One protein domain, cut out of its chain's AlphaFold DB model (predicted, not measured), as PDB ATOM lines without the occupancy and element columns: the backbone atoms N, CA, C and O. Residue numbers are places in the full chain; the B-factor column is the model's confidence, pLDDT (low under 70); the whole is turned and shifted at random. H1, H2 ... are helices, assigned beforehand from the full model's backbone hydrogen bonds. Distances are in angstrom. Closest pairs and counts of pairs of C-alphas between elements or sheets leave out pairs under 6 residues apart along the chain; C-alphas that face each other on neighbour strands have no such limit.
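What this domain is: This is residues 63 to 150 of the 153 residues of an uncharacterized protein of Rhinocladiella mackenziei CBS 650.93 (UniProt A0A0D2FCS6). The model has little regular structure: H1, H3 and H4 gather loosely towards one end, while H2 and the long loop before it reach towards the other. Residues 79 to 89 and 97 to 107, of which 106 and 107 belong to H2, stick out. The 88 printed residues hold four named helices, H1 to H4 in order, and no named strand; the class is all helix, with only 35 residues in named elements. The whole is loose, with a radius of gyration of the C-alphas of 16.4 A, and spans 48 by 28 by 16 A.

How they stand to each other: H1, residues 63 to 68, only just touches residues 123 to 127 of H3, residues 120 to 133, with 3 pairs of C-alphas within 8 A; the closest C-alphas, of Glu 64 and Val 123, are 6.4 A apart. H4, residues 144 to 148, only just touches H3, also with 3 pairs, through residues 120 to 124 of H3; the closest C-alphas are those of Lys 120 and Ile 147, 6.4 A. H2, residues 106 to 115, touches no helix. In H1, H2, H3 and H4 every O i to N i+4 pair is within hydrogen-bond range.

Where its parts are: H1 begins at C-alpha 63 (151.877, 163.850, 112.154) and is 8.8 A long; H2 measures 14.2 A, H3 19.9 A and H4 6.1 A, ending at C-alpha 148 (157.405, 177.441, 106.359).

The domain as a whole: The C-alphas of Arg 81 and Ala 132, the two farthest apart, are 48.6 A apart. The printed part has no cut; the link from H1 to H2, 37 residues, is long. Residues 73 and 75 to 115 have pLDDT under 70.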
ATOM      1  N   VAL A  63     152.266 162.432 112.226       83.19
ATOM      2  CA  VAL A  63     151.877 163.850 112.154       83.19
ATOM      3  C   VAL A  63     151.898 164.332 110.707       83.19
ATOM      4  O   VAL A  63     150.941 164.957 110.259       83.19
ATOM      5  N   GLU A  64     152.957 164.009 109.968       88.06
ATOM      6  CA  GLU A  64     153.110 164.380 108.560       88.06
ATOM      7  C   GLU A  64     152.053 163.715 107.676       88.06
ATOM      8  O   GLU A  64     151.442 164.393 106.852       88.06
ATOM      9  N   GLU A  65     151.779 162.423 107.883       87.81
ATOM     10  CA  GLU A  65     150.706 161.699 107.189       87.81
ATOM     11  C   GLU A  65     149.350 162.349 107.445       87.81
ATOM     12  O   GLU A  65     148.597 162.625 106.510       87.81
ATOM     13  N   THR A  66     149.052 162.647 108.714       82.62
ATOM     14  CA  THR A  66     147.795 163.305 109.087       82.62
ATOM     15  C   THR A  66     147.708 164.700 108.478       82.62
ATOM     16  O   THR A  66     146.618 165.120 108.100       82.62
ATOM     17  N   MET A  67     148.827 165.419 108.371       85.06
ATOM     18  CA  MET A  67     148.874 166.764 107.806       85.06
ATOM     19  C   MET A  67     148.595 166.770 106.298       85.06
ATOM     20  O   MET A  67     147.907 167.671 105.820       85.06
ATOM     21  N   ILE A  68     149.118 165.796 105.548       89.56
ATOM     22  CA  ILE A  68     148.883 165.721 104.101       89.56
ATOM     23  C   ILE A  68     147.573 165.015 103.742       89.56
ATOM     24  O   ILE A  68     147.132 165.135 102.605       89.56
ATOM     25  N   ALA A  69     146.939 164.298 104.673       87.88
ATOM     26  CA  ALA A  69     145.686 163.596 104.421       87.88
ATOM     27  C   ALA A  69     144.577 164.543 103.925       87.88
ATOM     28  O   ALA A  69     144.337 165.605 104.488       87.88
ATOM     29  N   ARG A  70     143.822 164.125 102.900       84.88
ATOM     30  CA  ARG A  70     142.669 164.896 102.392       84.88
ATOM     31  C   ARG A  70     141.477 164.963 103.346       84.88
ATOM     32  O   ARG A  70     140.636 165.846 103.194       84.88
ATOM     33  N   SER A  71     141.369 164.004 104.260       80.50
ATOM     34  CA  SER A  71     140.262 163.884 105.203       80.50
ATOM     35  C   SER A  71     140.808 163.896 106.620       80.50
ATOM     36  O   SER A  71     141.600 163.031 106.990       80.50
ATOM     37  N   HIS A  72     140.368 164.871 107.413       78.94
ATOM     38  CA  HIS A  72     140.726 164.982 108.820       78.94
ATOM     39  C   HIS A  72     139.497 164.671 109.668       78.94
ATOM     40  O   HIS A  72     138.521 165.424 109.676       78.94
ATOM     41  N   VAL A  73     139.541 163.559 110.398       69.31
ATOM     42  CA  VAL A  73     138.489 163.218 111.357       69.31
ATOM     43  C   VAL A  73     138.766 163.961 112.657       69.31
ATOM     44  O   VAL A  73     139.761 163.706 113.332       69.31
ATOM     45  N   GLN A  74     137.871 164.874 113.022       70.44
ATOM     46  CA  GLN A  74     137.907 165.544 114.315       70.44
ATOM     47  C   GLN A  74     136.908 164.876 115.262       70.44
ATOM     48  O   GLN A  74     135.706 164.882 115.008       70.44
ATOM     49  N   MET A  75     137.400 164.324 116.373       67.56
ATOM     50  CA  MET A  75     136.564 163.742 117.425       67.56
ATOM     51  C   MET A  75     136.786 164.459 118.755       67.56
ATOM     52  O   MET A  75     137.921 164.716 119.152       67.56
ATOM     53  N   MET A  76     135.697 164.779 119.456       67.19
ATOM     54  CA  MET A  76     135.762 165.271 120.831       67.19
ATOM     55  C   MET A  76     135.712 164.089 121.792       67.19
ATOM     56  O   MET A  76     134.772 163.297 121.775       67.19
ATOM     57  N   VAL A  77     136.747 163.975 122.619       67.31
ATOM     58  CA  VAL A  77     136.913 162.876 123.566       67.31
ATOM     59  C   VAL A  77     136.726 163.411 124.977       67.31
ATOM     60  O   VAL A  77     137.529 164.207 125.455       67.31
ATOM     61  N   TYR A  78     135.669 162.960 125.650       64.44
ATOM     62  CA  TYR A  78     135.422 163.275 127.054       64.44
ATOM     63  C   TYR A  78     135.964 162.152 127.931       64.44
ATOM     64  O   TYR A  78     135.646 160.978 127.726       64.44
ATOM     65  N   ARG A  79     136.781 162.510 128.923       60.25
ATOM     66  CA  ARG A  79     137.299 161.560 129.905       60.25
ATOM     67  C   ARG A  79     136.332 161.484 131.084       60.25
ATOM     68  O   ARG A  79     136.355 162.334 131.970       60.25
ATOM     69  N   TYR A  80     135.492 160.456 131.102       57.56
ATOM     70  CA  TYR A  80     134.659 160.131 132.261       57.56
ATOM     71  C   TYR A  80     135.458 159.291 133.268       57.56
ATOM     72  O   TYR A  80     136.384 158.565 132.902       57.56
ATOM     73  N   ARG A  81     135.159 159.431 134.565       57.47
ATOM     74  CA  ARG A  81     135.853 158.683 135.625       57.47
ATOM     75  C   ARG A  81     135.608 157.179 135.444       57.47
ATOM     76  O   ARG A  81     134.468 156.739 135.504       57.47
ATOM     77  N   GLY A  82     136.692 156.421 135.276       53.53
ATOM     78  CA  GLY A  82     136.670 154.982 134.999       53.53
ATOM     79  C   GLY A  82     137.079 154.687 133.556       53.53
ATOM     80  O   GLY A  82     136.298 154.908 132.646       53.53
ATOM     81  N   TYR A  83     138.328 154.233 133.400       49.59
ATOM     82  CA  TYR A  83     138.976 153.618 132.229       49.59
ATOM     83  C   TYR A  83     138.472 154.007 130.829       49.59
ATOM     84  O   TYR A  83     137.413 153.583 130.378       49.59
ATOM     85  N   GLN A  84     139.321 154.715 130.084       53.94
ATOM     86  CA  GLN A  84     139.116 154.982 128.665       53.94
ATOM     87  C   GLN A  84     140.064 154.118 127.830       53.94
ATOM     88  O   GLN A  84     141.258 154.049 128.121       53.94
ATOM     89  N   TYR A  85     139.525 153.451 126.808       54.16
ATOM     90  CA  TYR A  85     140.306 152.659 125.863       54.16
ATOM     91  C   TYR A  85     141.320 153.537 125.123       54.16
ATOM     92  O   TYR A  85     141.019 154.663 124.724       54.16
ATOM     93  N   HIS A  86     142.519 152.990 124.922       54.47
ATOM     94  CA  HIS A  86     143.516 153.549 124.022       54.47
ATOM     95  C   HIS A  86     142.961 153.535 122.592       54.47
ATOM     96  O   HIS A  86     142.729 152.469 122.024       54.47
ATOM     97  N   TYR A  87     142.747 154.713 122.006       57.44
ATOM     98  CA  TYR A  87     142.583 154.824 120.560       57.44
ATOM     99  C   TYR A  87     143.945 154.548 119.907       57.44
ATOM    100  O   TYR A  87     144.975 154.978 120.420       57.44
ATOM    101  N   SER A  88     143.959 153.786 118.815       52.84
ATOM    102  CA  SER A  88     145.156 153.491 118.015       52.84
ATOM    103  C   SER A  88     144.880 153.822 116.544       52.84
ATOM    104  O   SER A  88     143.722 153.814 116.126       52.84
ATOM    105  N   GLY A  89     145.920 154.148 115.772       60.66
ATOM    106  CA  GLY A  89     145.821 154.531 114.352       60.66
ATOM    107  C   GLY A  89     146.182 155.998 114.084       60.66
ATOM    108  O   GLY A  89     146.722 156.656 114.968       60.66
ATOM    109  N   HIS A  90     145.875 156.507 112.881       56.53
ATOM    110  CA  HIS A  90     146.129 157.897 112.458       56.53
ATOM    111  C   HIS A  90     145.186 158.885 113.160       56.53
ATOM    112  O   HIS A  90     144.227 159.392 112.577       56.53
ATOM    113  N   TYR A  91     145.432 159.142 114.438       61.47
ATOM    114  CA  TYR A  91     144.773 160.214 115.173       61.47
ATOM    115  C   TYR A  91     145.809 161.196 115.705       61.47
ATOM    116  O   TYR A  91     146.947 160.839 116.002       61.47
ATOM    117  N   VAL A  92     145.388 162.443 115.854       62.25
ATOM    118  CA  VAL A  92     146.157 163.484 116.522       62.25
ATOM    119  C   VAL A  92     145.320 163.944 117.705       62.25
ATOM    120  O   VAL A  92     144.229 164.488 117.538       62.25
ATOM    121  N   LEU A  93     145.800 163.672 118.919       59.41
ATOM    122  CA  LEU A  93     145.107 164.088 120.130       59.41
ATOM    123  C   LEU A  93     145.429 165.555 120.416       59.41
ATOM    124  O   LEU A  93     146.458 165.876 121.005       59.41
ATOM    125  N   VAL A  94     144.520 166.444 120.031       58.66
ATOM    126  CA  VAL A  94     144.516 167.817 120.540       58.66
ATOM    127  C   VAL A  94     143.713 167.812 121.836       58.66
ATOM    128  O   VAL A  94     142.481 167.832 121.810       58.66
ATOM    129  N   LEU A  95     144.389 167.737 122.983       55.31
ATOM    130  CA  LEU A  95     143.713 167.919 124.266       55.31
ATOM    131  C   LEU A  95     143.210 169.376 124.322       55.31
ATOM    132  O   LEU A  95     143.984 170.330 124.248       55.31
ATOM    133  N   ARG A  96     141.891 169.571 124.414       49.00
ATOM    134  CA  ARG A  96     141.330 170.864 124.815       49.00
ATOM    135  C   ARG A  96     141.214 170.853 126.325       49.00
ATOM    136  O   ARG A  96     140.395 170.120 126.874       49.00
ATOM    137  N   SER A  97     142.024 171.665 126.987       47.97
ATOM    138  CA  SER A  97     141.752 171.983 128.380       47.97
ATOM    139  C   SER A  97     140.436 172.742 128.460       47.97
ATOM    140  O   SER A  97     140.233 173.714 127.738       47.97
ATOM    141  N   SER A  98     139.530 172.274 129.314       50.53
ATOM    142  CA  SER A  98     138.340 173.043 129.701       50.53
ATOM    143  C   SER A  98     138.685 174.149 130.704       50.53
ATOM    144  O   SER A  98     137.862 175.021 130.958       50.53
ATOM    145  N   ASP A  99     139.909 174.129 131.237       51.00
ATOM    146  CA  ASP A  99     140.389 175.062 132.241       51.00
ATOM    147  C   ASP A  99     141.304 176.103 131.587       51.00
ATOM    148  O   ASP A  99     142.272 175.744 130.906       51.00
ATOM    149  N   HIS A 100     141.069 177.386 131.879       51.19
ATOM    150  CA  HIS A 100     141.942 178.529 131.550       51.19
ATOM    151  C   HIS A 100     143.407 178.371 132.033       51.19
ATOM    152  O   HIS A 100     144.256 179.220 131.772       51.19
ATOM    153  N   VAL A 101     143.708 177.288 132.756       50.94
ATOM    154  CA  VAL A 101     145.019 176.940 133.308       50.94
ATOM    155  C   VAL A 101     145.960 176.357 132.247       50.94
ATOM    156  O   VAL A 101     147.130 176.722 132.235       50.94
ATOM    157  N   ALA A 102     145.488 175.515 131.318       51.75
ATOM    158  CA  ALA A 102     146.400 174.888 130.346       51.75
ATOM    159  C   ALA A 102     146.788 175.803 129.175       51.75
ATOM    160  O   ALA A 102     147.792 175.559 128.513       51.75
ATOM    161  N   GLU A 103     146.010 176.856 128.913       51.59
ATOM    162  CA  GLU A 103     146.319 177.833 127.860       51.59
ATOM    163  C   GLU A 103     147.598 178.628 128.188       51.59
ATOM    164  O   GLU A 103     148.359 178.974 127.284       51.59
ATOM    165  N   ASN A 104     147.878 178.823 129.484       56.25
ATOM    166  CA  ASN A 104     149.077 179.489 130.005       56.25
ATOM    167  C   ASN A 104     150.168 178.520 130.493       56.25
ATOM    168  O   ASN A 104     151.212 178.962 130.979       56.25
ATOM    169  N   ASP A 105     149.954 177.208 130.386       67.25
ATOM    170  CA  ASP A 105     150.944 176.231 130.821       67.25
ATOM    171  C   ASP A 105     152.024 176.056 129.738       67.25
ATOM    172  O   ASP A 105     151.852 175.373 128.724       67.25
ATOM    173  N   LEU A 106     153.176 176.691 129.967       66.69
ATOM    174  CA  LEU A 106     154.350 176.615 129.094       66.69
ATOM    175  C   LEU A 106     154.868 175.181 128.908       66.69
ATOM    176  O   LEU A 106     155.535 174.909 127.907       66.69
ATOM    177  N   GLN A 107     154.629 174.274 129.857       68.38
ATOM    178  CA  GLN A 107     155.006 172.868 129.728       68.38
ATOM    179  C   GLN A 107     154.060 172.157 128.762       68.38
ATOM    180  O   GLN A 107     154.519 171.414 127.892       68.38
ATOM    181  N   TYR A 108     152.764 172.439 128.867       64.31
ATOM    182  CA  TYR A 108     151.755 171.916 127.954       64.31
ATOM    183  C   TYR A 108     151.992 172.398 126.515       64.31
ATOM    184  O   TYR A 108     152.016 171.589 125.586       64.31
ATOM    185  N   GLN A 109     152.270 173.691 126.325       64.50
ATOM    186  CA  GLN A 109     152.614 174.248 125.011       64.50
ATOM    187  C   GLN A 109     153.880 173.610 124.421       64.50
ATOM    188  O   GLN A 109     153.905 173.284 123.236       64.50
ATOM    189  N   ARG A 110     154.916 173.377 125.240       67.44
ATOM    190  CA  ARG A 110     156.145 172.697 124.799       67.44
ATOM    191  C   ARG A 110     155.903 171.241 124.418       67.44
ATOM    192  O   ARG A 110     156.402 170.810 123.385       67.44
ATOM    193  N   GLN A 111     155.130 170.504 125.214       64.81
ATOM    194  CA  GLN A 111     154.785 169.111 124.924       64.81
ATOM    195  C   GLN A 111     153.928 168.999 123.657       64.81
ATOM    196  O   GLN A 111     154.102 168.085 122.853       64.81
ATOM    197  N   PHE A 112     153.017 169.950 123.450       65.25
ATOM    198  CA  PHE A 112     152.262 170.048 122.210       65.25
ATOM    199  C   PHE A 112     153.192 170.333 121.027       65.25
ATOM    200  O   PHE A 112     153.159 169.614 120.041       65.25
ATOM    201  N   GLN A 113     154.094 171.310 121.122       68.12
ATOM    202  CA  GLN A 113     155.033 171.605 120.034       68.12
ATOM    203  C   GLN A 113     155.970 170.430 119.720       68.12
ATOM    204  O   GLN A 113     156.188 170.140 118.546       68.12
ATOM    205  N   SER A 114     156.471 169.714 120.732       69.94
ATOM    206  CA  SER A 114     157.346 168.553 120.523       69.94
ATOM    207  C   SER A 114     156.629 167.392 119.835       69.94
ATOM    208  O   SER A 114     157.230 166.680 119.040       69.94
ATOM    209  N   ASN A 115     155.340 167.203 120.120       67.75
ATOM    210  CA  ASN A 115     154.555 166.105 119.553       67.75
ATOM    211  C   ASN A 115     154.092 166.365 118.111       67.75
ATOM    212  O   ASN A 115     153.546 165.457 117.492       67.75
ATOM    213  N   PHE A 116     154.263 167.587 117.594       74.94
ATOM    214  CA  PHE A 116     153.735 168.030 116.298       74.94
ATOM    215  C   PHE A 116     154.836 168.535 115.354       74.94
ATOM    216  O   PHE A 116     154.557 169.270 114.408       74.94
ATOM    217  N   GLN A 117     156.087 168.154 115.607       81.38
ATOM    218  CA  GLN A 117     157.206 168.513 114.744       81.38
ATOM    219  C   GLN A 117     157.097 167.831 113.380       81.38
ATOM    220  O   GLN A 117     156.752 166.653 113.283       81.38
ATOM    221  N   VAL A 118     157.424 168.581 112.331       84.81
ATOM    222  CA  VAL A 118     157.298 168.147 110.938       84.81
ATOM    223  C   VAL A 118     158.585 168.431 110.168       84.81
ATOM    224  O   VAL A 118     159.141 169.533 110.240       84.81
ATOM    225  N   GLN A 119     159.018 167.478 109.344       88.88
ATOM    226  CA  GLN A 119     160.085 167.682 108.372       88.88
ATOM    227  C   GLN A 119     159.494 168.292 107.100       88.88
ATOM    228  O   GLN A 119     158.987 167.610 106.207       88.88
ATOM    229  N   LYS A 120     159.595 169.620 106.990       89.38
ATOM    230  CA  LYS A 120     159.061 170.405 105.860       89.38
ATOM    231  C   LYS A 120     159.456 169.840 104.492       89.38
ATOM    232  O   LYS A 120     158.631 169.788 103.581       89.38
ATOM    233  N   GLY A 121     160.704 169.384 104.355       89.25
ATOM    234  CA  GLY A 121     161.216 168.788 103.119       89.25
ATOM    235  C   GLY A 121     160.476 167.510 102.715       89.25
ATOM    236  O   GLY A 121     160.160 167.335 101.536       89.25
ATOM    237  N   HIS A 122     160.136 166.652 103.681       90.81
ATOM    238  CA  HIS A 122     159.361 165.437 103.430       90.81
ATOM    239  C   HIS A 122     157.940 165.778 102.999       90.81
ATOM    240  O   HIS A 122     157.508 165.327 101.940       90.81
ATOM    241  N   VAL A 123     157.255 166.645 103.750       90.75
ATOM    242  CA  VAL A 123     155.886 167.076 103.430       90.75
ATOM    243  C   VAL A 123     155.810 167.701 102.037       90.75
ATOM    244  O   VAL A 123     154.943 167.338 101.244       90.75
ATOM    245  N   MET A 124     156.753 168.578 101.688       92.06
ATOM    246  CA  MET A 124     156.819 169.179 100.352       92.06
ATOM    247  C   MET A 124     157.015 168.146  99.245       92.06
ATOM    248  O   MET A 124     156.353 168.218  98.208       92.06
ATOM    249  N   THR A 125     157.932 167.202  99.451       92.94
ATOM    250  CA  THR A 125     158.234 166.157  98.464       92.94
ATOM    251  C   THR A 125     157.016 165.265  98.244       92.94
ATOM    252  O   THR A 125     156.625 165.029  97.100       92.94
ATOM    253  N   TRP A 126     156.351 164.867  99.328       93.12
ATOM    254  CA  TRP A 126     155.131 164.069  99.286       93.12
ATOM    255  C   TRP A 126     153.962 164.784  98.617       93.12
ATOM    256  O   TRP A 126     153.333 164.208  97.734       93.12
ATOM    257  N   LEU A 127     153.688 166.044  98.966       93.44
ATOM    258  CA  LEU A 127     152.593 166.800  98.349       93.44
ATOM    259  C   LEU A 127     152.797 166.971  96.839       93.44
ATOM    260  O   LEU A 127     151.844 166.820  96.076       93.44
ATOM    261  N   ARG A 128     154.032 167.233  96.392       93.94
ATOM    262  CA  ARG A 128     154.364 167.320  94.959       93.94
ATOM    263  C   ARG A 128     154.193 165.982  94.249       93.94
ATOM    264  O   ARG A 128     153.622 165.942  93.162       93.94
ATOM    265  N   PHE A 129     154.658 164.897  94.867       93.25
ATOM    266  CA  PHE A 129     154.481 163.551  94.331       93.25
ATOM    267  C   PHE A 129     152.991 163.208  94.188       93.25
ATOM    268  O   PHE A 129     152.536 162.823  93.112       93.25
ATOM    269  N   LEU A 130     152.205 163.424  95.242       92.31
ATOM    270  CA  LEU A 130     150.769 163.164  95.231       92.31
ATOM    271  C   LEU A 130     150.043 164.022  94.191       92.31
ATOM    272  O   LEU A 130     149.194 163.507  93.469       92.31
ATOM    273  N   GLN A 131     150.402 165.298  94.047       94.00
ATOM    274  CA  GLN A 131     149.817 166.173  93.029       94.00
ATOM    275  C   GLN A 131     150.055 165.658  91.598       94.00
ATOM    276  O   GLN A 131     149.175 165.788  90.746       94.00
ATOM    277  N   ALA A 132     151.217 165.053  91.333       92.62
ATOM    278  CA  ALA A 132     151.559 164.505  90.022       92.62
ATOM    279  C   ALA A 132     150.938 163.120  89.754       92.62
ATOM    280  O   ALA A 132     150.603 162.817  88.608       92.62
ATOM    281  N   HIS A 133     150.781 162.289  90.790       89.88
ATOM    282  CA  HIS A 133     150.498 160.857  90.631       89.88
ATOM    283  C   HIS A 133     149.152 160.388  91.199       89.88
ATOM    284  O   HIS A 133     148.734 159.275  90.887       89.88
ATOM    285  N   HIS A 134     148.449 161.206  91.987       87.38
ATOM    286  CA  HIS A 134     147.197 160.812  92.629       87.38
ATOM    287  C   HIS A 134     146.021 161.707  92.191       87.38
ATOM    288  O   HIS A 134     146.061 162.920  92.427       87.38
ATOM    289  N   PRO A 135     144.934 161.146  91.613       87.81
ATOM    290  CA  PRO A 135     143.780 161.915  91.133       87.81
ATOM    291  C   PRO A 135     143.209 162.865  92.188       87.81
ATOM    292  O   PRO A 135     142.991 164.044  91.907       87.81
ATOM    293  N   ASP A 136     143.069 162.381  93.424       87.56
ATOM    294  CA  ASP A 136     142.533 163.196  94.513       87.56
ATOM    295  C   ASP A 136     143.450 164.354  94.909       87.56
ATOM    296  O   ASP A 136     142.968 165.334  95.456       87.56
ATOM    297  N   TYR A 137     144.750 164.314  94.631       92.44
ATOM    298  CA  TYR A 137     145.674 165.388  95.011       92.44
ATOM    299  C   TYR A 137     145.995 166.345  93.859       92.44
ATOM    300  O   TYR A 137     146.636 167.373  94.071       92.44
ATOM    301  N   ARG A 138     145.499 166.072  92.648       91.88
ATOM    302  CA  ARG A 138     145.831 166.819  91.424       91.88
ATOM    303  C   ARG A 138     145.587 168.328  91.511       91.88
ATOM    304  O   ARG A 138     146.316 169.105  90.903       91.88
ATOM    305  N   TYR A 139     144.571 168.742  92.262       93.00
ATOM    306  CA  TYR A 139     144.121 170.138  92.335       93.00
ATOM    307  C   TYR A 139     144.367 170.789  93.699       93.00
ATOM    308  O   TYR A 139     143.727 171.785  94.029       93.00
ATOM    309  N   ILE A 140     145.259 170.226  94.517       92.56
ATOM    310  CA  ILE A 140     145.649 170.882  95.767       92.56
ATOM    311  C   ILE A 140     146.483 172.130  95.465       92.56
ATOM    312  O   ILE A 140     147.296 172.145  94.540       92.56
ATOM    313  N   THR A 141     146.328 173.155  96.296       93.19
ATOM    314  CA  THR A 141     147.204 174.329  96.292       93.19
ATOM    315  C   THR A 141     148.218 174.178  97.416       93.19
ATOM    316  O   THR A 141     147.859 174.244  98.592       93.19
ATOM    317  N   ILE A 142     149.488 173.981  97.065       92.50
ATOM    318  CA  ILE A 142     150.583 173.902  98.037       92.50
ATOM    319  C   ILE A 142     151.043 175.330  98.345       92.50
ATOM    320  O   ILE A 142     151.576 176.010  97.472       92.50
ATOM    321  N   SER A 143     150.824 175.793  99.577       91.81
ATOM    322  CA  SER A 143     151.286 177.108 100.033       91.81
ATOM    323  C   SER A 143     152.654 176.969 100.714       91.81
ATOM    324  O   SER A 143     152.712 176.377 101.794       91.81
ATOM    325  N   PRO A 144     153.738 177.506 100.123       88.81
ATOM    326  CA  PRO A 144     155.065 177.448 100.731       88.81
ATOM    327  C   PRO A 144     155.096 178.193 102.069       88.81
ATOM    328  O   PRO A 144     155.560 177.630 103.051       88.81
ATOM    329  N   ASP A 145     154.462 179.367 102.158       90.25
ATOM    330  CA  ASP A 145     154.412 180.165 103.393       90.25
ATOM    331  C   ASP A 145     153.797 179.395 104.572       90.25
ATOM    332  O   ASP A 145     154.282 179.459 105.702       90.25
ATOM    333  N   ARG A 146     152.729 178.623 104.321       87.12
ATOM    334  CA  ARG A 146     152.096 177.790 105.358       87.12
ATOM    335  C   ARG A 146     152.976 176.628 105.782       87.12
ATOM    336  O   ARG A 146     152.926 176.231 106.940       87.12
ATOM    337  N   ILE A 147     153.753 176.083 104.854       87.81
ATOM    338  CA  ILE A 147     154.696 175.008 105.146       87.81
ATOM    339  C   ILE A 147     155.879 175.556 105.936       87.81
ATOM    340  O   ILE A 147     156.311 174.917 106.890       87.81
ATOM    341  N   ASP A 148     156.337 176.766 105.627       86.50
ATOM    342  CA  ASP A 148     157.405 177.441 106.359       86.50
ATOM    343  C   ASP A 148     156.991 177.877 107.769       86.50
ATOM    344  O   ASP A 148     157.836 177.943 108.664       86.50
ATOM    345  N   ALA A 149     155.699 178.078 108.014       85.50
ATOM    346  CA  ALA A 149     155.166 178.362 109.345       85.50
ATOM    347  C   ALA A 149     155.071 177.128 110.271       85.50
ATOM    348  O   ALA A 149     154.751 177.283 111.451       85.50
ATOM    349  N   LEU A 150     155.321 175.908 109.773       83.19
ATOM    350  CA  LEU A 150     155.201 174.689 110.582       83.19
ATOM    351  C   LEU A 150     156.305 174.578 111.646       83.19
ATOM    352  O   LEU A 150     157.461 174.918 111.359       83.19
TER     353      LEU A 150